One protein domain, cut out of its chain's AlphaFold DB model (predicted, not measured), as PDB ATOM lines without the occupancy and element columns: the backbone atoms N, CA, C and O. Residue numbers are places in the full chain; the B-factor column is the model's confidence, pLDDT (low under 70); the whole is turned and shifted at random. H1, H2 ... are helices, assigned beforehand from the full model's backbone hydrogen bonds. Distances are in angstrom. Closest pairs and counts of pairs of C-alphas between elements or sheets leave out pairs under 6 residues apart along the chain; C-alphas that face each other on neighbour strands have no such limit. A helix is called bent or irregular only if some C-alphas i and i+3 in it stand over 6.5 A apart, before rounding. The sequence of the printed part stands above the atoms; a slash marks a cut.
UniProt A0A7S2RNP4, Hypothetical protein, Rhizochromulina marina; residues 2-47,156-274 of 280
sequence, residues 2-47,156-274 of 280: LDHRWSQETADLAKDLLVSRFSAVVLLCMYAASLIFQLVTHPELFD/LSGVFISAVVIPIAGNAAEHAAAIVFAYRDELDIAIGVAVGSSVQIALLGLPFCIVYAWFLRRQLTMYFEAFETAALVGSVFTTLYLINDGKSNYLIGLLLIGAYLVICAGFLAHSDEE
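What this domain is: This is residues 2 to 47 and 156 to 274 of the 280 residues of the protein "Hypothetical protein" of Rhizochromulina marina (UniProt A0A7S2RNP4). Long helix H1 crosses the bent but nearly straight helix H4 on one side of a loose, open frame, the hairpin of H5 and H6 makes the other side, and H2 and H3 bridge H6 to H4a. Residues 2 to 12 of H1 stick out. The printed part has 165 residues with six named helices, H1 to H6 along the chain, and no named strand: all helix. It is loose, with a radius of gyration of the C-alphas of 19.0 A and spans of 63 by 43 by 26 A.

Where its parts are: H1, residues 2 to 41, is 56.7 A long from C-alpha 2 at (7.080, -6.049, 172.385). H4, residues 187 to 215, was assigned as one helix by its hydrogen bonds but is bent, C-alphas 203 and 206 being 6.9 A apart; its arms are H4a, 187 to 203, 23.7 A, and H4b, 206 to 215. H3 is residues 172 to 183. H2, residues 158 to 170, is only just irregular, C-alphas 163 and 166 being 6.6 A apart. H5, 226 to 243, measures 25.7 A; H6, 250 to 269, 28.3 A, ends at (37.254, -3.614, 159.951).

How they stand to each other: H1, with residues 20 to 28 alone, touches H4b at a steep tilt of 59 degrees, C-alphas 24 and 207 closest at 4.2 A. H3 and H4a form a hairpin, C-alphas 178 and 190 closest at 4.3 A. H2 touches H6, C-alphas 160 and 267 closest at 5.2 A. H5 and H6 form a hairpin at 2 degrees, C-alphas 231 and 263 closest at 6.5 A. H1 and H5 are apart. Every O i to N i+4 pair is within hydrogen-bond range in H3, H4a, H4b, H5 and H6; 35 of 36 are in H1 and 7 of 9 in H2.

The domain as a whole: Residues 48 to 155 are not printed; C-alphas 47 and 156 are 43.8 A apart. Of the links printed whole, none is long. Residues 47 and 271 to 274 have pLDDT under 70.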
ATOM      1  N   LEU A   2       6.792  -7.061 173.416       71.38
ATOM      2  CA  LEU A   2       7.080  -6.049 172.385       71.38
ATOM      3  C   LEU A   2       6.820  -4.612 172.867       71.38
ATOM      4  O   LEU A   2       7.754  -3.823 172.888       71.38
ATOM      5  N   ASP A   3       5.622  -4.308 173.372       75.94
ATOM      6  CA  ASP A   3       5.260  -2.953 173.834       75.94
ATOM      7  C   ASP A   3       6.177  -2.419 174.949       75.94
ATOM      8  O   ASP A   3       6.493  -1.235 174.984       75.94
ATOM      9  N   HIS A   4       6.659  -3.301 175.834       77.44
ATOM     10  CA  HIS A   4       7.635  -2.936 176.865       77.44
ATOM     11  C   HIS A   4       9.009  -2.613 176.274       77.44
ATOM     12  O   HIS A   4       9.668  -1.711 176.782       77.44
ATOM     13  N   ARG A   5       9.432  -3.316 175.214       80.06
ATOM     14  CA  ARG A   5      10.712  -3.056 174.547       80.06
ATOM     15  C   ARG A   5      10.660  -1.743 173.763       80.06
ATOM     16  O   ARG A   5      11.480  -0.877 174.030       80.06
ATOM     17  N   TRP A   6       9.611  -1.526 172.964       75.50
ATOM     18  CA  TRP A   6       9.367  -0.247 172.282       75.50
ATOM     19  C   TRP A   6       9.263   0.928 173.267       75.50
ATOM     20  O   TRP A   6       9.827   1.997 173.032       75.50
ATOM     21  N   SER A   7       8.583   0.740 174.406       82.69
ATOM     22  CA  SER A   7       8.497   1.744 175.479       82.69
ATOM     23  C   SER A   7       9.825   1.982 176.212       82.69
ATOM     24  O   SER A   7       9.941   2.986 176.915       82.69
ATOM     25  N   GLN A   8      10.794   1.074 176.099       81.19
ATOM     26  CA  GLN A   8      12.126   1.214 176.677       81.19
ATOM     27  C   GLN A   8      13.074   1.881 175.672       81.19
ATOM     28  O   GLN A   8      13.618   2.932 175.984       81.19
ATOM     29  N   GLU A   9      13.147   1.372 174.438       83.25
ATOM     30  CA  GLU A   9      13.905   1.943 173.312       83.25
ATOM     31  C   GLU A   9      13.565   3.437 173.106       83.25
ATOM     32  O   GLU A   9      14.453   4.286 173.023       83.25
ATOM     33  N   THR A  10      12.275   3.800 173.124       84.00
ATOM     34  CA  THR A  10      11.838   5.207 173.015       84.00
ATOM     35  C   THR A  10      12.141   6.055 174.254       84.00
ATOM     36  O   THR A  10      12.341   7.264 174.126       84.00
ATOM     37  N   ALA A  11      12.197   5.456 175.448       86.12
ATOM     38  CA  ALA A  11      12.553   6.157 176.680       86.12
ATOM     39  C   ALA A  11      14.070   6.357 176.819       86.12
ATOM     40  O   ALA A  11      14.491   7.361 177.391       86.12
ATOM     41  N   ASP A  12      14.877   5.433 176.301       87.88
ATOM     42  CA  ASP A  12      16.336   5.524 176.272       87.88
ATOM     43  C   ASP A  12      16.777   6.576 175.239       87.88
ATOM     44  O   ASP A  12      17.374   7.581 175.627       87.88
ATOM     45  N   LEU A  13      16.275   6.502 173.999       87.38
ATOM     46  CA  LEU A  13      16.474   7.536 172.972       87.38
ATOM     47  C   LEU A  13      16.051   8.946 173.439       87.38
ATOM     48  O   LEU A  13      16.682   9.950 173.094       87.38
ATOM     49  N   ALA A  14      14.995   9.055 174.254       90.12
ATOM     50  CA  ALA A  14      14.575  10.329 174.838       90.12
ATOM     51  C   ALA A  14      15.576  10.887 175.872       90.12
ATOM     52  O   ALA A  14      15.726  12.111 175.957       90.12
ATOM     53  N   LYS A  15      16.278  10.027 176.627       92.25
ATOM     54  CA  LYS A  15      17.378  10.430 177.524       92.25
ATOM     55  C   LYS A  15      18.583  10.870 176.706       92.25
ATOM     56  O   LYS A  15      19.101  11.955 176.956       92.25
ATOM     57  N   ASP A  16      18.967  10.095 175.696       92.75
ATOM     58  CA  ASP A  16      20.147  10.377 174.873       92.75
ATOM     59  C   ASP A  16      19.997  11.704 174.127       92.75
ATOM     60  O   ASP A  16      20.912  12.529 174.128       92.75
ATOM     61  N   LEU A  17      18.809  11.984 173.582       94.19
ATOM     62  CA  LEU A  17      18.481  13.281 172.984       94.19
ATOM     63  C   LEU A  17      18.480  14.430 174.006       94.19
ATOM     64  O   LEU A  17      18.853  15.549 173.651       94.19
ATOM     65  N   LEU A  18      18.060  14.197 175.253       94.69
ATOM     66  CA  LEU A  18      18.083  15.214 176.313       94.69
ATOM     67  C   LEU A  18      19.522  15.538 176.732       94.69
ATOM     68  O   LEU A  18      19.889  16.715 176.765       94.69
ATOM     69  N   VAL A  19      20.340  14.514 176.986       95.69
ATOM     70  CA  VAL A  19      21.763  14.652 177.333       95.69
ATOM     71  C   VAL A  19      22.523  15.316 176.186       95.69
ATOM     72  O   VAL A  19      23.197  16.316 176.410       95.69
ATOM     73  N   SER A  20      22.338  14.850 174.948       96.38
ATOM     74  CA  SER A  20      22.991  15.416 173.757       96.38
ATOM     75  C   SER A  20      22.693  16.907 173.579       96.38
ATOM     76  O   SER A  20      23.602  17.689 173.315       96.38
ATOM     77  N   ARG A  21      21.430  17.324 173.755       96.88
ATOM     78  CA  ARG A  21      21.025  18.738 173.641       96.88
ATOM     79  C   ARG A  21      21.559  19.590 174.789       96.88
ATOM     80  O   ARG A  21      21.981  20.715 174.544       96.88
ATOM     81  N   PHE A  22      21.563  19.067 176.016       97.00
ATOM     82  CA  PHE A  22      22.146  19.763 177.164       97.00
ATOM     83  C   PHE A  22      23.653  19.977 176.969       97.00
ATOM     84  O   PHE A  22      24.115  21.116 177.024       97.00
ATOM     85  N   SER A  23      24.394  18.913 176.645       96.75
ATOM     86  CA  SER A  23      25.827  18.983 176.346       96.75
ATOM     87  C   SER A  23      26.118  19.934 175.185       96.75
ATOM     88  O   SER A  23      27.013  20.762 175.302       96.75
ATOM     89  N   ALA A  24      25.332  19.899 174.103       97.50
ATOM     90  CA  ALA A  24      25.516  20.806 172.971       97.50
ATOM     91  C   ALA A  24      25.370  22.289 173.367       97.50
ATOM     92  O   ALA A  24      26.196  23.112 172.979       97.50
ATOM     93  N   VAL A  25      24.369  22.639 174.183       97.69
ATOM     94  CA  VAL A  25      24.214  24.015 174.688       97.69
ATOM     95  C   VAL A  25      25.386  24.413 175.593       97.69
ATOM     96  O   VAL A  25      25.906  25.517 175.451       97.69
ATOM     97  N   VAL A  26      25.849  23.521 176.476       97.81
ATOM     98  CA  VAL A  26      27.008  23.788 177.349       97.81
ATOM     99  C   VAL A  26      28.288  24.003 176.534       97.81
ATOM    100  O   VAL A  26      28.994  24.979 176.781       97.81
ATOM    101  N   LEU A  27      28.562  23.159 175.534       97.25
ATOM    102  CA  LEU A  27      29.746  23.271 174.672       97.25
ATOM    103  C   LEU A  27      29.728  24.565 173.842       97.25
ATOM    104  O   LEU A  27      30.738  25.264 173.800       97.25
ATOM    105  N   LEU A  28      28.573  24.960 173.289       97.81
ATOM    106  CA  LEU A  28      28.423  26.249 172.599       97.81
ATOM    107  C   LEU A  28      28.621  27.445 173.544       97.81
ATOM    108  O   LEU A  28      29.229  28.440 173.150       97.81
ATOM    109  N   CYS A  29      28.151  27.364 174.792       97.56
ATOM    110  CA  CYS A  29      28.417  28.396 175.798       97.56
ATOM    111  C   CYS A  29      29.904  28.460 176.188       97.56
ATOM    112  O   CYS A  29      30.427  29.558 176.372       97.56
ATOM    113  N   MET A  30      30.597  27.319 176.271       96.69
ATOM    114  CA  MET A  30      32.049  27.274 176.485       96.69
ATOM    115  C   MET A  30      32.812  27.869 175.295       96.69
ATOM    116  O   MET A  30      33.721  28.664 175.510       96.69
ATOM    117  N   TYR A  31      32.403  27.571 174.058       96.50
ATOM    118  CA  TYR A  31      33.006  28.144 172.853       96.50
ATOM    119  C   TYR A  31      32.775  29.658 172.740       96.50
ATOM    120  O   TYR A  31      33.684  30.420 172.417       96.50
ATOM    121  N   ALA A  32      31.573  30.135 173.077       95.81
ATOM    122  CA  ALA A  32      31.300  31.569 173.166       95.81
ATOM    123  C   ALA A  32      32.164  32.249 174.245       95.81
ATOM    124  O   ALA A  32      32.648  33.360 174.033       95.81
ATOM    125  N   ALA A  33      32.408  31.579 175.377       95.38
ATOM    126  CA  ALA A  33      33.306  32.075 176.415       95.38
ATOM    127  C   ALA A  33      34.782  32.086 175.968       95.38
ATOM    128  O   ALA A  33      35.478  33.053 176.273       95.38
ATOM    129  N   SER A  34      35.257  31.085 175.213       92.62
ATOM    130  CA  SER A  34      36.620  31.094 174.658       92.62
ATOM    131  C   SER A  34      36.798  32.144 173.559       92.62
ATOM    132  O   SER A  34      37.835  32.797 173.532       92.62
ATOM    133  N   LEU A  35      35.780  32.404 172.730       93.12
ATOM    134  CA  LEU A  35      35.813  33.526 171.784       93.12
ATOM    135  C   LEU A  35      35.839  34.887 172.495       93.12
ATOM    136  O   LEU A  35      36.569  35.774 172.068       93.12
ATOM    137  N   ILE A  36      35.094  35.069 173.593       94.44
ATOM    138  CA  ILE A  36      35.197  36.288 174.417       94.44
ATOM    139  C   ILE A  36      36.587  36.387 175.068       94.44
ATOM    140  O   ILE A  36      37.132  37.484 175.178       94.44
ATOM    141  N   PHE A  37      37.177  35.261 175.478       92.50
ATOM    142  CA  PHE A  37      38.538  35.232 176.008       92.50
ATOM    143  C   PHE A  37      39.550  35.724 174.962       92.50
ATOM    144  O   PHE A  37      40.224  36.726 175.187       92.50
ATOM    145  N   GLN A  38      39.568  35.079 173.795       90.62
ATOM    146  CA  GLN A  38      40.478  35.358 172.681       90.62
ATOM    147  C   GLN A  38      40.292  36.762 172.087       90.62
ATOM    148  O   GLN A  38      41.259  37.489 171.913       90.62
ATOM    149  N   LEU A  39      39.055  37.166 171.782       90.50
ATOM    150  CA  LEU A  39      38.784  38.369 170.981       90.50
ATOM    151  C   LEU A  39      38.591  39.651 171.806       90.50
ATOM    152  O   LEU A  39      38.451  40.726 171.223       90.50
ATOM    153  N   VAL A  40      38.490  39.556 173.140       92.38
ATOM    154  CA  VAL A  40      38.137  40.707 173.996       92.38
ATOM    155  C   VAL A  40      38.999  40.828 175.248       92.38
ATOM    156  O   VAL A  40      39.330  41.955 175.615       92.38
ATOM    157  N   THR A  41      39.326  39.731 175.943       91.88
ATOM    158  CA  THR A  41      40.009  39.833 177.249       91.88
ATOM    159  C   THR A  41      41.511  39.597 177.200       91.88
ATOM    160  O   THR A  41      42.195  40.183 178.032       91.88
ATOM    161  N   HIS A  42      41.993  38.782 176.257       89.69
ATOM    162  CA  HIS A  42      43.408  38.426 176.105       89.69
ATOM    163  C   HIS A  42      43.848  38.275 174.623       89.69
ATOM    164  O   HIS A  42      44.420  37.240 174.271       89.69
ATOM    165  N   PRO A  43      43.565  39.232 173.712       85.81
ATOM    166  CA  PRO A  43      44.008  39.142 172.312       85.81
ATOM    167  C   PRO A  43      45.537  39.084 172.164       85.81
ATOM    168  O   PRO A  43      46.048  38.395 171.283       85.81
ATOM    169  N   GLU A  44      46.279  39.708 173.083       81.38
ATOM    170  CA  GLU A  44      47.747  39.708 173.098       81.38
ATOM    171  C   GLU A  44      48.372  38.312 173.265       81.38
ATOM    172  O   GLU A  44      49.545  38.127 172.962       81.38
ATOM    173  N   LEU A  45      47.597  37.321 173.720       77.88
ATOM    174  CA  LEU A  45      48.016  35.919 173.814       77.88
ATOM    175  C   LEU A  45      47.826  35.129 172.505       77.88
ATOM    176  O   LEU A  45      48.143  33.942 172.481       77.88
ATOM    177  N   PHE A  46      47.312  35.759 171.441       73.25
ATOM    178  CA  PHE A  46      47.034  35.123 170.145       73.25
ATOM    179  C   PHE A  46      47.522  35.932 168.925       73.25
ATOM    180  O   PHE A  46      47.667  35.352 167.852       73.25
ATOM    181  N   ASP A  47      47.802  37.235 169.067       64.88
ATOM    182  CA  ASP A  47      48.306  38.083 167.969       64.88
ATOM    183  C   ASP A  47      49.782  37.789 167.588       64.88
ATOM    184  O   ASP A  47      50.133  37.824 166.406       64.88
ATOM    185  N   LEU A 156      32.710  -0.763 151.373       82.19
ATOM    186  CA  LEU A 156      33.178  -0.024 152.544       82.19
ATOM    187  C   LEU A 156      31.997   0.423 153.414       82.19
ATOM    188  O   LEU A 156      30.967   0.856 152.899       82.19
ATOM    189  N   SER A 157      32.185   0.383 154.734       83.31
ATOM    190  CA  SER A 157      31.238   0.929 155.713       83.31
ATOM    191  C   SER A 157      30.953   2.420 155.477       83.31
ATOM    192  O   SER A 157      31.835   3.200 155.093       83.31
ATOM    193  N   GLY A 158      29.715   2.833 155.773       82.81
ATOM    194  CA  GLY A 158      29.340   4.248 155.790       82.81
ATOM    195  C   GLY A 158      30.084   5.029 156.877       82.81
ATOM    196  O   GLY A 158      30.451   6.187 156.656       82.81
ATOM    197  N   VAL A 159      30.379   4.385 158.010       85.88
ATOM    198  CA  VAL A 159      31.198   4.940 159.097       85.88
ATOM    199  C   VAL A 159      32.644   5.125 158.637       85.88
ATOM    200  O   VAL A 159      33.174   6.221 158.789       85.88
ATOM    201  N   PHE A 160      33.267   4.150 157.959       89.50
ATOM    202  CA  PHE A 160      34.616   4.344 157.393       89.50
ATOM    203  C   PHE A 160      34.683   5.551 156.439       89.50
ATOM    204  O   PHE A 160      35.563   6.405 156.565       89.50
ATOM    205  N   ILE A 161      33.736   5.665 155.501       89.88
ATOM    206  CA  ILE A 161      33.718   6.786 154.549       89.88
ATOM    207  C   ILE A 161      33.509   8.123 155.279       89.88
ATOM    208  O   ILE A 161      34.202   9.097 154.981       89.88
ATOM    209  N   SER A 162      32.596   8.181 156.250       88.50
ATOM    210  CA  SER A 162      32.259   9.429 156.946       88.50
ATOM    211  C   SER A 162      33.263   9.861 158.021       88.50
ATOM    212  O   SER A 162      33.479  11.062 158.172       88.50
ATOM    213  N   ALA A 163      33.924   8.925 158.705       89.19
ATOM    214  CA  ALA A 163      34.928   9.204 159.735       89.19
ATOM    215  C   ALA A 163      36.354   9.376 159.176       89.19
ATOM    216  O   ALA A 163      37.151  10.108 159.761       89.19
ATOM    217  N   VAL A 164      36.690   8.728 158.050       92.06
ATOM    218  CA  VAL A 164      38.041   8.774 157.456       92.06
ATOM    219  C   VAL A 164      38.071   9.586 156.163       92.06
ATOM    220  O   VAL A 164      38.827  10.549 156.057       92.06
ATOM    221  N   VAL A 165      37.255   9.231 155.166       90.94
ATOM    222  CA  VAL A 165      37.396   9.784 153.805       90.94
ATOM    223  C   VAL A 165      36.916  11.236 153.715       90.94
ATOM    224  O   VAL A 165      37.607  12.069 153.124       90.94
ATOM    225  N   ILE A 166      35.767  11.569 154.318       90.69
ATOM    226  CA  ILE A 166      35.227  12.941 154.279       90.69
ATOM    227  C   ILE A 166      36.155  13.945 154.991       90.69
ATOM    228  O   ILE A 166      36.462  14.962 154.365       90.69
ATOM    229  N   PRO A 167      36.661  13.708 156.222       91.81
ATOM    230  CA  PRO A 167      37.520  14.683 156.900       91.81
ATOM    231  C   PRO A 167      38.867  14.900 156.201       91.81
ATOM    232  O   PRO A 167      39.331  16.036 156.140       91.81
ATOM    233  N   ILE A 168      39.465  13.859 155.599       92.44
ATOM    234  CA  ILE A 168      40.678  14.018 154.771       92.44
ATOM    235  C   ILE A 168      40.415  14.992 153.617       92.44
ATOM    236  O   ILE A 168      41.226  15.883 153.376       92.44
ATOM    237  N   ALA A 169      39.298  14.826 152.900       90.56
ATOM    238  CA  ALA A 169      38.973  15.649 151.737       90.56
ATOM    239  C   ALA A 169      38.544  17.078 152.120       90.56
ATOM    240  O   ALA A 169      38.962  18.033 151.469       90.56
ATOM    241  N   GLY A 170      37.738  17.228 153.177       88.94
ATOM    242  CA  GLY A 170      37.259  18.523 153.664       88.94
ATOM    243  C   GLY A 170      38.377  19.397 154.231       88.94
ATOM    244  O   GLY A 170      38.468  20.575 153.888       88.94
ATOM    245  N   ASN A 171      39.277  18.809 155.023       93.25
ATOM    246  CA  ASN A 171      40.333  19.539 155.728       93.25
ATOM    247  C   ASN A 171      41.661  19.566 154.938       93.25
ATOM    248  O   ASN A 171      42.670  20.059 155.439       93.25
ATOM    249  N   ALA A 172      41.685  19.068 153.694       91.75
ATOM    250  CA  ALA A 172      42.898  18.940 152.877       91.75
ATOM    251  C   ALA A 172      43.689  20.256 152.731       91.75
ATOM    252  O   ALA A 172      44.920  20.240 152.748       91.75
ATOM    253  N   ALA A 173      42.996  21.393 152.611       89.81
ATOM    254  CA  ALA A 173      43.621  22.712 152.514       89.81
ATOM    255  C   ALA A 173      44.268  23.161 153.838       89.81
ATOM    256  O   ALA A 173      45.366  23.715 153.825       89.81
ATOM    257  N   GLU A 174      43.631  22.875 154.977       88.81
ATOM    258  CA  GLU A 174      44.162  23.176 156.314       88.81
ATOM    259  C   GLU A 174      45.369  22.286 156.633       88.81
ATOM    260  O   GLU A 174      46.398  22.775 157.096       88.81
ATOM    261  N   HIS A 175      45.292  20.993 156.296       92.00
ATOM    262  CA  HIS A 175      46.416  20.063 156.410       92.00
ATOM    263  C   HIS A 175      47.601  20.494 155.533       92.00
ATOM    264  O   HIS A 175      48.740  20.463 155.990       92.00
ATOM    265  N   ALA A 176      47.354  20.936 154.293       92.12
ATOM    266  CA  ALA A 176      48.405  21.455 153.421       92.12
ATOM    267  C   ALA A 176      49.065  22.719 154.004       92.12
ATOM    268  O   ALA A 176      50.291  22.814 154.002       92.12
ATOM    269  N   ALA A 177      48.279  23.650 154.557       89.00
ATOM    270  CA  ALA A 177      48.805  24.836 155.231       89.00
ATOM    271  C   ALA A 177      49.654  24.468 156.463       89.00
ATOM    272  O   ALA A 177      50.789  24.922 156.575       89.00
ATOM    273  N   ALA A 178      49.160  23.583 157.337       90.94
ATOM    274  CA  ALA A 178      49.897  23.111 158.511       90.94
ATOM    275  C   ALA A 178      51.219  22.409 158.137       90.94
ATOM    276  O   ALA A 178      52.238  22.635 158.786       90.94
ATOM    277  N   ILE A 179      51.239  21.619 157.056       92.50
ATOM    278  CA  ILE A 179      52.471  21.001 156.532       92.50
ATOM    279  C   ILE A 179      53.452  22.063 156.009       92.50
ATOM    280  O   ILE A 179      54.653  21.934 156.240       92.50
ATOM    281  N   VAL A 180      52.973  23.124 155.347       90.88
ATOM    282  CA  VAL A 180      53.827  24.234 154.879       90.88
ATOM    283  C   VAL A 180      54.405  25.039 156.047       90.88
ATOM    284  O   VAL A 180      55.588  25.377 156.002       90.88
ATOM    285  N   PHE A 181      53.634  25.301 157.109       89.69
ATOM    286  CA  PHE A 181      54.156  25.940 158.325       89.69
ATOM    287  C   PHE A 181      55.200  25.054 159.020       89.69
ATOM    288  O   PHE A 181      56.319  25.503 159.252       89.69
ATOM    289  N   ALA A 182      54.908  23.764 159.221       89.94
ATOM    290  CA  ALA A 182      55.858  22.818 159.811       89.94
ATOM    291  C   ALA A 182      57.140  22.628 158.970       89.94
ATOM    292  O   ALA A 182      58.205  22.372 159.524       89.94
ATOM    293  N   TYR A 183      57.065  22.766 157.640       91.50
ATOM    294  CA  TYR A 183      58.239  22.738 156.758       91.50
ATOM    295  C   TYR A 183      59.102  24.009 156.855       91.50
ATOM    296  O   TYR A 183      60.295  23.964 156.564       91.50
ATOM    297  N   ARG A 184      58.521  25.131 157.298       90.25
ATOM    298  CA  ARG A 184      59.218  26.401 157.568       90.25
ATOM    299  C   ARG A 184      59.767  26.497 159.005       90.25
ATOM    300  O   ARG A 184      60.163  27.576 159.418       90.25
ATOM    301  N   ASP A 185      59.798  25.379 159.739       89.38
ATOM    302  CA  ASP A 185      60.151  25.256 161.169       89.38
ATOM    303  C   ASP A 185      59.164  25.945 162.145       89.38
ATOM    304  O   ASP A 185      59.329  25.872 163.361       89.38
ATOM    305  N   GLU A 186      58.065  26.512 161.630       88.06
ATOM    306  CA  GLU A 186      56.977  27.149 162.391       88.06
ATOM    307  C   GLU A 186      56.023  26.084 162.978       88.06
ATOM    308  O   GLU A 186      54.840  25.983 162.627       88.06
ATOM    309  N   LEU A 187      56.567  25.215 163.837       88.12
ATOM    310  CA  LEU A 187      55.856  24.071 164.414       88.12
ATOM    311  C   LEU A 187      54.648  24.495 165.257       88.12
ATOM    312  O   LEU A 187      53.602  23.849 165.178       88.12
ATOM    313  N   ASP A 188      54.787  25.561 166.046       88.19
ATOM    314  CA  ASP A 188      53.732  26.026 166.946       88.19
ATOM    315  C   ASP A 188      52.509  26.492 166.138       88.19
ATOM    316  O   ASP A 188      51.413  25.983 166.366       88.19
ATOM    317  N   ILE A 189      52.717  27.276 165.069       88.56
ATOM    318  CA  ILE A 189      51.666  27.668 164.109       88.56
ATOM    319  C   ILE A 189      50.995  26.432 163.483       88.56
ATOM    320  O   ILE A 189      49.769  26.366 163.364       88.56
ATOM    321  N   ALA A 190      51.777  25.421 163.088       90.62
ATOM    322  CA  ALA A 190      51.241  24.190 162.503       90.62
ATOM    323  C   ALA A 190      50.360  23.395 163.491       90.62
ATOM    324  O   ALA A 190      49.321  22.851 163.100       90.62
ATOM    325  N   ILE A 191      50.744  23.358 164.772       90.69
ATOM    326  CA  ILE A 191      49.947  22.770 165.857       90.69
ATOM    327  C   ILE A 191      48.704  23.632 166.125       90.69
ATOM    328  O   ILE A 191      47.609  23.079 166.244       90.69
ATOM    329  N   GLY A 192      48.839  24.959 166.147       89.69
ATOM    330  CA  GLY A 192      47.750  25.921 166.323       89.69
ATOM    331  C   GLY A 192      46.647  25.767 165.275       89.69
ATOM    332  O   GLY A 192      45.470  25.688 165.631       89.69
ATOM    333  N   VAL A 193      47.006  25.604 163.995       90.19
ATOM    334  CA  VAL A 193      46.052  25.306 162.908       90.19
ATOM    335  C   VAL A 193      45.327  23.972 163.151       90.19
ATOM    336  O   VAL A 193      44.095  23.924 163.128       90.19
ATOM    337  N   ALA A 194      46.065  22.890 163.424       91.25
ATOM    338  CA  ALA A 194      45.493  21.546 163.561       91.25
ATOM    339  C   ALA A 194      44.604  21.384 164.814       91.25
ATOM    340  O   ALA A 194      43.500  20.828 164.748       91.25
ATOM    341  N   VAL A 195      45.067  21.888 165.961       91.38
ATOM    342  CA  VAL A 195      44.324  21.869 167.230       91.38
ATOM    343  C   VAL A 195      43.166  22.865 167.181       91.38
ATOM    344  O   VAL A 195      42.069  22.527 167.622       91.38
ATOM    345  N   GLY A 196      43.360  24.044 166.584       91.12
ATOM    346  CA  GLY A 196      42.313  25.047 166.391       91.12
ATOM    347  C   GLY A 196      41.126  24.510 165.592       91.12
ATOM    348  O   GLY A 196      39.995  24.567 166.078       91.12
ATOM    349  N   SER A 197      41.375  23.910 164.422       92.06
ATOM    350  CA  SER A 197      40.337  23.264 163.600       92.06
ATOM    351  C   SER A 197      39.613  22.148 164.374       92.06
ATOM    352  O   SER A 197      38.381  22.115 164.448       92.06
ATOM    353  N   SER A 198      40.368  21.307 165.093       93.62
ATOM    354  CA  SER A 198      39.813  20.235 165.935       93.62
ATOM    355  C   SER A 198      38.903  20.761 167.060       93.62
ATOM    356  O   SER A 198      37.812  20.228 167.284       93.62
ATOM    357  N   VAL A 199      39.308  21.834 167.748       93.75
ATOM    358  CA  VAL A 199      38.523  22.493 168.809       93.75
ATOM    359  C   VAL A 199      37.271  23.168 168.240       93.75
ATOM    360  O   VAL A 199      36.207  23.085 168.860       93.75
ATOM    361  N   GLN A 200      37.347  23.778 167.054       94.81
ATOM    362  CA  GLN A 200      36.175  24.339 166.373       94.81
ATOM    363  C   GLN A 200      35.155  23.249 166.016       94.81
ATOM    364  O   GLN A 200      33.970  23.400 166.316       94.81
ATOM    365  N   ILE A 201      35.584  22.119 165.449       93.50
ATOM    366  CA  ILE A 201      34.679  21.003 165.121       93.50
ATOM    367  C   ILE A 201      34.017  20.441 166.393       93.50
ATOM    368  O   ILE A 201      32.802  20.214 166.402       93.50
ATOM    369  N   ALA A 202      34.783  20.274 167.476       94.62
ATOM    370  CA  ALA A 202      34.306  19.684 168.729       94.62
ATOM    371  C   ALA A 202      33.391  20.604 169.565       94.62
ATOM    372  O   ALA A 202      32.401  20.127 170.121       94.62
ATOM    373  N   LEU A 203      33.703  21.902 169.678       95.75
ATOM    374  CA  LEU A 203      32.977  22.836 170.556       95.75
ATOM    375  C   LEU A 203      31.940  23.704 169.826       95.75
ATOM    376  O   LEU A 203      30.953  24.110 170.443       95.75
ATOM    377  N   LEU A 204      32.130  23.968 168.528       96.69
ATOM    378  CA  LEU A 204      31.174  24.697 167.691       96.69
ATOM    379  C   LEU A 204      30.420  23.754 166.748       96.69
ATOM    380  O   LEU A 204      29.196  23.688 166.826       96.69
ATOM    381  N   GLY A 205      31.123  23.032 165.871       95.06
ATOM    382  CA  GLY A 205      30.536  22.318 164.730       95.06
ATOM    383  C   GLY A 205      29.483  21.274 165.112       95.06
ATOM    384  O   GLY A 205      28.296  21.435 164.810       95.06
ATOM    385  N   LEU A 206      29.898  20.211 165.804       94.81
ATOM    386  CA  LEU A 206      29.007  19.128 166.236       94.81
ATOM    387  C   LEU A 206      27.886  19.625 167.188       94.81
ATOM    388  O   LEU A 206      26.715  19.310 166.938       94.81
ATOM    389  N   PRO A 207      28.167  20.457 168.216       97.25
ATOM    390  CA  PRO A 207      27.134  21.070 169.054       97.25
ATOM    391  C   PRO A 207      26.115  21.926 168.288       97.25
ATOM    392  O   PRO A 207      24.908  21.813 168.529       97.25
ATOM    393  N   PHE A 208      26.565  22.747 167.332       97.44
ATOM    394  CA  PHE A 208      25.687  23.565 166.491       97.44
ATOM    395  C   PHE A 208      24.754  22.692 165.648       97.44
ATOM    396  O   PHE A 208      23.548  22.944 165.623       97.44
ATOM    397  N   CYS A 209      25.268  21.623 165.032       96.50
ATOM    398  CA  CYS A 209      24.459  20.669 164.270       96.50
ATOM    399  C   CYS A 209      23.344  20.028 165.115       96.50
ATOM    400  O   CYS A 209      22.212  19.910 164.640       96.50
ATOM    401  N   ILE A 210      23.611  19.677 166.378       97.00
ATOM    402  CA  ILE A 210      22.605  19.104 167.294       97.00
ATOM    403  C   ILE A 210      21.538  20.134 167.694       97.00
ATOM    404  O   ILE A 210      20.343  19.817 167.699       97.00
ATOM    405  N   VAL A 211      21.929  21.381 167.973       97.19
ATOM    406  CA  VAL A 211      20.977  22.466 168.276       97.19
ATOM    407  C   VAL A 211      20.138  22.833 167.043       97.19
ATOM    408  O   VAL A 211      18.919  22.984 167.150       97.19
ATOM    409  N   TYR A 212      20.741  22.887 165.856       96.94
ATOM    410  CA  TYR A 212      20.041  23.120 164.590       96.94
ATOM    411  C   TYR A 212      19.051  21.989 164.261       96.94
ATOM    412  O   TYR A 212      17.879  22.250 163.972       96.94
ATOM    413  N   ALA A 213      19.466  20.726 164.408       95.62
ATOM    414  CA  ALA A 213      18.589  19.567 164.255       95.62
ATOM    415  C   ALA A 213      17.404  19.603 165.239       95.62
ATOM    416  O   ALA A 213      16.274  19.292 164.852       95.62
ATOM    417  N   TRP A 214      17.627  20.042 166.484       95.31
ATOM    418  CA  TRP A 214      16.571  20.203 167.488       95.31
ATOM    419  C   TRP A 214      15.531  21.262 167.090       95.31
ATOM    420  O   TRP A 214      14.330  20.992 167.216       95.31
ATOM    421  N   PHE A 215      15.950  22.409 166.540       95.44
ATOM    422  CA  PHE A 215      15.029  23.405 165.971       95.44
ATOM    423  C   PHE A 215      14.211  22.833 164.803       95.44
ATOM    424  O   PHE A 215      12.992  23.011 164.769       95.44
ATOM    425  N   LEU A 216      14.844  22.062 163.912       95.12
ATOM    426  CA  LEU A 216      14.178  21.339 162.818       95.12
ATOM    427  C   LEU A 216      13.337  20.127 163.277       95.12
ATOM    428  O   LEU A 216      12.830  19.382 162.441       95.12
ATOM    429  N   ARG A 217      13.191  19.902 164.592       93.19
ATOM    430  CA  ARG A 217      12.510  18.743 165.210       93.19
ATOM    431  C   ARG A 217      13.083  17.376 164.817       93.19
ATOM    432  O   ARG A 217      12.462  16.352 165.103       93.19
ATOM    433  N   ARG A 218      14.279  17.340 164.229       91.94
ATOM    434  CA  ARG A 218      15.005  16.106 163.929       91.94
ATOM    435  C   ARG A 218      15.645  15.549 165.202       91.94
ATOM    436  O   ARG A 218      15.879  16.254 166.191       91.94
ATOM    437  N   GLN A 219      15.885  14.247 165.179       91.44
ATOM    438  CA  GLN A 219      16.555  13.520 166.245       91.44
ATOM    439  C   GLN A 219      18.002  13.312 165.797       91.44
ATOM    440  O   GLN A 219      18.251  12.607 164.826       91.44
ATOM    441  N   LEU A 220      18.921  14.015 166.455       91.69
ATOM    442  CA  LEU A 220      20.363  13.878 166.296       91.69
ATOM    443  C   LEU A 220      20.954  13.863 167.705       91.69
ATOM    444  O   LEU A 220      20.638  14.739 168.518       91.69
ATOM    445  N   THR A 221      21.744  12.840 167.995       93.94
ATOM    446  CA  THR A 221      22.423  12.625 169.272       93.94
ATOM    447  C   THR A 221      23.911  12.942 169.140       93.94
ATOM    448  O   THR A 221      24.443  13.079 168.043       93.94
ATOM    449  N   MET A 222      24.581  13.068 170.283       91.44
ATOM    450  CA  MET A 222      26.040  13.089 170.422       91.44
ATOM    451  C   MET A 222      26.541  11.716 170.912       91.44
ATOM    452  O   MET A 222      27.529  11.626 171.636       91.44
ATOM    453  N   TYR A 223      25.777  10.663 170.600       90.75
ATOM    454  CA  TYR A 223      26.061   9.285 170.972       90.75
ATOM    455  C   TYR A 223      26.849   8.642 169.836       90.75
ATOM    456  O   TYR A 223      26.356   8.576 168.713       90.75
ATOM    457  N   PHE A 224      28.054   8.193 170.162       89.00
ATOM    458  CA  PHE A 224      28.961   7.469 169.284       89.00
ATOM    459  C   PHE A 224      29.087   6.033 169.792       89.00
ATOM    460  O   PHE A 224      28.894   5.772 170.986       89.00
ATOM    461  N   GLU A 225      29.444   5.097 168.922       89.62
ATOM    462  CA  GLU A 225      29.716   3.726 169.341       89.62
ATOM    463  C   GLU A 225      30.921   3.640 170.292       89.62
ATOM    464  O   GLU A 225      31.762   4.542 170.392       89.62
ATOM    465  N   ALA A 226      31.038   2.511 170.997       90.50
ATOM    466  CA  ALA A 226      32.148   2.274 171.918       90.50
ATOM    467  C   ALA A 226      33.517   2.311 171.209       90.50
ATOM    468  O   ALA A 226      34.481   2.819 171.783       90.50
ATOM    469  N   PHE A 227      33.596   1.822 169.964       91.44
ATOM    470  CA  PHE A 227      34.813   1.888 169.150       91.44
ATOM    471  C   PHE A 227      35.142   3.327 168.726       91.44
ATOM    472  O   PHE A 227      36.252   3.794 168.976       91.44
ATOM    473  N   GLU A 228      34.172   4.057 168.171       91.38
ATOM    474  CA  GLU A 228      34.317   5.466 167.771       91.38
ATOM    475  C   GLU A 228      34.770   6.349 168.942       91.38
ATOM    476  O   GLU A 228      35.738   7.107 168.837       91.38
ATOM    477  N   THR A 229      34.111   6.191 170.093       93.19
ATOM    478  CA  THR A 229      34.431   6.909 171.331       93.19
ATOM    479  C   THR A 229      35.849   6.586 171.802       93.19
ATOM    480  O   THR A 229      36.602   7.491 172.161       93.19
ATOM    481  N   ALA A 230      36.250   5.309 171.773       94.69
ATOM    482  CA  ALA A 230      37.599   4.893 172.146       94.69
ATOM    483  C   ALA A 230      38.670   5.412 171.170       94.69
ATOM    484  O   ALA A 230      39.749   5.806 171.616       94.69
ATOM    485  N   ALA A 231      38.378   5.471 169.869       94.81
ATOM    486  CA  ALA A 231      39.277   6.023 168.857       94.81
ATOM    487  C   ALA A 231      39.464   7.542 169.017       94.81
ATOM    488  O   ALA A 231      40.595   8.027 168.964       94.81
ATOM    489  N   LEU A 232      38.383   8.288 169.277       93.94
ATOM    490  CA  LEU A 232      38.419   9.737 169.512       93.94
ATOM    491  C   LEU A 232      39.137  10.088 170.824       93.94
ATOM    492  O   LEU A 232      39.999  10.963 170.850       93.94
ATOM    493  N   VAL A 233      38.835   9.383 171.917       95.56
ATOM    494  CA  VAL A 233      39.515   9.594 173.206       95.56
ATOM    495  C   VAL A 233      40.987   9.167 173.123       95.56
ATOM    496  O   VAL A 233      41.870   9.870 173.621       95.56
ATOM    497  N   GLY A 234      41.272   8.048 172.453       95.75
ATOM    498  CA  GLY A 234      42.625   7.535 172.244       95.75
ATOM    499  C   GLY A 234      43.499   8.453 171.388       95.75
ATOM    500  O   GLY A 234      44.669   8.650 171.724       95.75
ATOM    501  N   SER A 235      42.954   9.061 170.329       95.81
ATOM    502  CA  SER A 235      43.696  10.014 169.495       95.81
ATOM    503  C   SER A 235      44.021  11.301 170.259       95.81
ATOM    504  O   SER A 235      45.174  11.727 170.238       95.81
ATOM    505  N   VAL A 236      43.074  11.855 171.029       95.50
ATOM    506  CA  VAL A 236      43.313  13.029 171.889       95.50
ATOM    507  C   VAL A 236      44.417  12.755 172.914       95.50
ATOM    508  O   VAL A 236      45.354  13.548 173.016       95.50
ATOM    509  N   PHE A 237      44.374  11.625 173.632       95.38
ATOM    510  CA  PHE A 237      45.436  11.277 174.587       95.38
ATOM    511  C   PHE A 237      46.792  11.015 173.915       95.38
ATOM    512  O   PHE A 237      47.820  11.407 174.464       95.38
ATOM    513  N   THR A 238      46.807  10.390 172.733       94.38
ATOM    514  CA  THR A 238      48.045  10.117 171.980       94.38
ATOM    515  C   THR A 238      48.699  11.415 171.510       94.38
ATOM    516  O   THR A 238      49.887  11.625 171.747       94.38
ATOM    517  N   THR A 239      47.922  12.314 170.904       93.38
ATOM    518  CA  THR A 239      48.386  13.629 170.443       93.38
ATOM    519  C   THR A 239      48.860  14.492 171.612       93.38
ATOM    520  O   THR A 239      49.954  15.047 171.546       93.38
ATOM    521  N   LEU A 240      48.102  14.543 172.716       92.62
ATOM    522  CA  LEU A 240      48.497  15.273 173.924       92.62
ATOM    523  C   LEU A 240      49.831  14.755 174.487       92.62
ATOM    524  O   LEU A 240      50.736  15.548 174.730       92.62
ATOM    525  N   TYR A 241      49.974  13.438 174.655       92.12
ATOM    526  CA  TYR A 241      51.196  12.833 175.192       92.12
ATOM    527  C   TYR A 241      52.424  13.098 174.307       92.12
ATOM    528  O   TYR A 241      53.497  13.394 174.825       92.12
ATOM    529  N   LEU A 242      52.275  13.014 172.980       91.06
ATOM    530  CA  LEU A 242      53.395  13.142 172.042       91.06
ATOM    531  C   LEU A 242      53.795  14.591 171.726       91.06
ATOM    532  O   LEU A 242      54.920  14.806 171.281       91.06
ATOM    533  N   ILE A 243      52.919  15.574 171.960       87.19
ATOM    534  CA  ILE A 243      53.221  17.004 171.753       87.19
ATOM    535  C   ILE A 243      53.707  17.688 173.046       87.19
ATOM    536  O   ILE A 243      54.507  18.619 172.974       87.19
ATOM    537  N   ASN A 244      53.303  17.205 174.229       86.62
ATOM    538  CA  ASN A 244      53.597  17.828 175.533       86.62
ATOM    539  C   ASN A 244      55.096  18.082 175.824       86.62
ATOM    540  O   ASN A 244      55.420  18.992 176.581       86.62
ATOM    541  N   ASP A 245      56.014  17.318 175.226       81.00
ATOM    542  CA  ASP A 245      57.467  17.508 175.393       81.00
ATOM    543  C   ASP A 245      58.041  18.721 174.620       81.00
ATOM    544  O   ASP A 245      59.238  19.012 174.734       81.00
ATOM    545  N   GLY A 246      57.213  19.431 173.838       76.56
ATOM    546  CA  GLY A 246      57.568  20.680 173.151       76.56
ATOM    547  C   GLY A 246      58.633  20.522 172.061       76.56
ATOM    548  O   GLY A 246      59.415  21.441 171.824       76.56
ATOM    549  N   LYS A 247      58.747  19.327 171.462       84.44
ATOM    550  CA  LYS A 247      59.794  18.977 170.488       84.44
ATOM    551  C   LYS A 247      59.260  18.054 169.403       84.44
ATOM    552  O   LYS A 247      58.929  16.901 169.676       84.44
ATOM    553  N   SER A 248      59.277  18.514 168.158       85.44
ATOM    554  CA  SER A 248      59.087  17.640 167.002       85.44
ATOM    555  C   SER A 248      60.302  16.730 166.781       85.44
ATOM    556  O   SER A 248      61.437  17.029 167.157       85.44
ATOM    557  N   ASN A 249      60.060  15.578 166.160       91.12
ATOM    558  CA  ASN A 249      61.062  14.802 165.432       91.12
ATOM    559  C   ASN A 249      60.343  13.829 164.483       91.12
ATOM    560  O   ASN A 249      59.157  13.534 164.657       91.12
ATOM    561  N   TYR A 250      61.063  13.298 163.493       92.06
ATOM    562  CA  TYR A 250      60.472  12.424 162.473       92.06
ATOM    563  C   TYR A 250      59.863  11.129 163.045       92.06
ATOM    564  O   TYR A 250      58.941  10.581 162.446       92.06
ATOM    565  N   LEU A 251      60.345  10.636 164.195       92.44
ATOM    566  CA  LEU A 251      59.823   9.425 164.833       92.44
ATOM    567  C   LEU A 251      58.492   9.694 165.549       92.44
ATOM    568  O   LEU A 251      57.597   8.858 165.470       92.44
ATOM    569  N   ILE A 252      58.325  10.867 166.171       92.56
ATOM    570  CA  ILE A 252      57.021  11.331 166.676       92.56
ATOM    571  C   ILE A 252      56.035  11.488 165.513       92.56
ATOM    572  O   ILE A 252      54.946  10.923 165.568       92.56
ATOM    573  N   GLY A 253      56.428  12.157 164.421       92.44
ATOM    574  CA  GLY A 253      55.577  12.291 163.230       92.44
ATOM    575  C   GLY A 253      55.145  10.936 162.652       92.44
ATOM    576  O   GLY A 253      53.961  10.708 162.404       92.44
ATOM    577  N   LEU A 254      56.086   9.993 162.523       94.75
ATOM    578  CA  LEU A 254      55.806   8.619 162.096       94.75
ATOM    579  C   LEU A 254      54.883   7.871 163.073       94.75
ATOM    580  O   LEU A 254      54.066   7.065 162.630       94.75
ATOM    581  N   LEU A 255      54.980   8.134 164.379       94.38
ATOM    582  CA  LEU A 255      54.128   7.520 165.397       94.38
ATOM    583  C   LEU A 255      52.689   8.061 165.360       94.38
ATOM    584  O   LEU A 255      51.763   7.259 165.461       94.38
ATOM    585  N   LEU A 256      52.478   9.367 165.138       94.38
ATOM    586  CA  LEU A 256      51.131   9.919 164.913       94.38
ATOM    587  C   LEU A 256      50.508   9.356 163.626       94.38
ATOM    588  O   LEU A 256      49.363   8.905 163.650       94.38
ATOM    589  N   ILE A 257      51.266   9.307 162.522       95.62
ATOM    590  CA  ILE A 257      50.802   8.707 161.257       95.62
ATOM    591  C   ILE A 257      50.487   7.216 161.452       95.62
ATOM    592  O   ILE A 257      49.451   6.739 160.993       95.62
ATOM    593  N   GLY A 258      51.331   6.478 162.177       96.38
ATOM    594  CA  GLY A 258      51.102   5.071 162.511       96.38
ATOM    595  C   GLY A 258      49.842   4.853 163.351       96.38
ATOM    596  O   GLY A 258      49.045   3.972 163.033       96.38
ATOM    597  N   ALA A 259      49.617   5.681 164.376       95.81
ATOM    598  CA  ALA A 259      48.406   5.637 165.194       95.81
ATOM    599  C   ALA A 259      47.145   5.944 164.365       95.81
ATOM    600  O   ALA A 259      46.151   5.225 164.471       95.81
ATOM    601  N   TYR A 260      47.205   6.945 163.482       96.00
ATOM    602  CA  TYR A 260      46.115   7.267 162.560       96.00
ATOM    603  C   TYR A 260      45.812   6.113 161.593       96.00
ATOM    604  O   TYR A 260      44.650   5.745 161.427       96.00
ATOM    605  N   LEU A 261      46.837   5.477 161.013       96.56
ATOM    606  CA  LEU A 261      46.665   4.312 160.137       96.56
ATOM    607  C   LEU A 261      46.070   3.101 160.874       96.56
ATOM    608  O   LEU A 261      45.249   2.393 160.293       96.56
ATOM    609  N   VAL A 262      46.419   2.881 162.147       95.56
ATOM    610  CA  VAL A 262      45.793   1.841 162.987       95.56
ATOM    611  C   VAL A 262      44.321   2.158 163.260       95.56
ATOM    612  O   VAL A 262      43.486   1.262 163.151       95.56
ATOM    613  N   ILE A 263      43.975   3.418 163.545       94.94
ATOM    614  CA  ILE A 263      42.576   3.849 163.707       94.94
ATOM    615  C   ILE A 263      41.795   3.654 162.398       94.94
ATOM    616  O   ILE A 263      40.713   3.071 162.420       94.94
ATOM    617  N   CYS A 264      42.359   4.046 161.252       94.12
ATOM    618  CA  CYS A 264      41.737   3.851 159.938       94.12
ATOM    619  C   CYS A 264      41.552   2.367 159.589       94.12
ATOM    620  O   CYS A 264      40.512   1.997 159.053       94.12
ATOM    621  N   ALA A 265      42.520   1.506 159.919       92.94
ATOM    622  CA  ALA A 265      42.391   0.057 159.759       92.94
ATOM    623  C   ALA A 265      41.328  -0.540 160.699       92.94
ATOM    624  O   ALA A 265      40.633  -1.476 160.312       92.94
ATOM    625  N   GLY A 266      41.165   0.024 161.900       92.31
ATOM    626  CA  GLY A 266      40.069  -0.298 162.811       92.31
ATOM    627  C   GLY A 266      38.707   0.064 162.218       92.31
ATOM    628  O   GLY A 266      37.865  -0.814 162.084       92.31
ATOM    629  N   PHE A 267      38.521   1.305 161.754       90.69
ATOM    630  CA  PHE A 267      37.299   1.735 161.054       90.69
ATOM    631  C   PHE A 267      37.015   0.947 159.765       90.69
ATOM    632  O   PHE A 267      35.861   0.795 159.388       90.69
ATOM    633  N   LEU A 268      38.046   0.438 159.084       88.56
ATOM    634  CA  LEU A 268      37.899  -0.405 157.892       88.56
ATOM    635  C   LEU A 268      37.448  -1.841 158.224       88.56
ATOM    636  O   LEU A 268      36.894  -2.519 157.363       88.56
ATOM    637  N   ALA A 269      37.698  -2.310 159.450       86.75
ATOM    638  CA  ALA A 269      37.254  -3.614 159.951       86.75
ATOM    639  C   ALA A 269      35.952  -3.534 160.774       86.75
ATOM    640  O   ALA A 269      35.246  -4.534 160.900       86.75
ATOM    641  N   HIS A 270      35.638  -2.362 161.331       76.25
ATOM    642  CA  HIS A 270      34.412  -2.057 162.070       76.25
ATOM    643  C   HIS A 270      33.276  -1.730 161.089       76.25
ATOM    644  O   HIS A 270      32.914  -0.572 160.889       76.25
ATOM    645  N   SER A 271      32.775  -2.767 160.419       64.69
ATOM    646  CA  SER A 271      31.703  -2.661 159.425       64.69
ATOM    647  C   SER A 271      30.310  -2.729 160.048       64.69
ATOM    648  O   SER A 271      30.060  -3.547 160.928       64.69
ATOM    649  N   ASP A 272      29.386  -1.920 159.526       58.41
ATOM    650  CA  ASP A 272      27.984  -1.882 159.951       58.41
ATOM    651  C   ASP A 272      27.259  -3.209 159.644       58.41
ATOM    652  O   ASP A 272      27.028  -3.546 158.479       58.41
ATOM    653  N   GLU A 273      26.844  -3.944 160.682       49.75
ATOM    654  CA  GLU A 273      26.147  -5.242 160.557       49.75
ATOM    655  C   GLU A 273      24.770  -5.106 159.855       49.75
ATOM    656  O   GLU A 273      24.262  -6.056 159.260       49.75
ATOM    657  N   GLU A 274      24.189  -3.896 159.822       48.59
ATOM    658  CA  GLU A 274      22.906  -3.600 159.159       48.59
ATOM    659  C   GLU A 274      22.925  -3.756 157.623       48.59
ATOM    660  O   GLU A 274      21.864  -3.868 157.006       48.59
TER     661      GLU A 274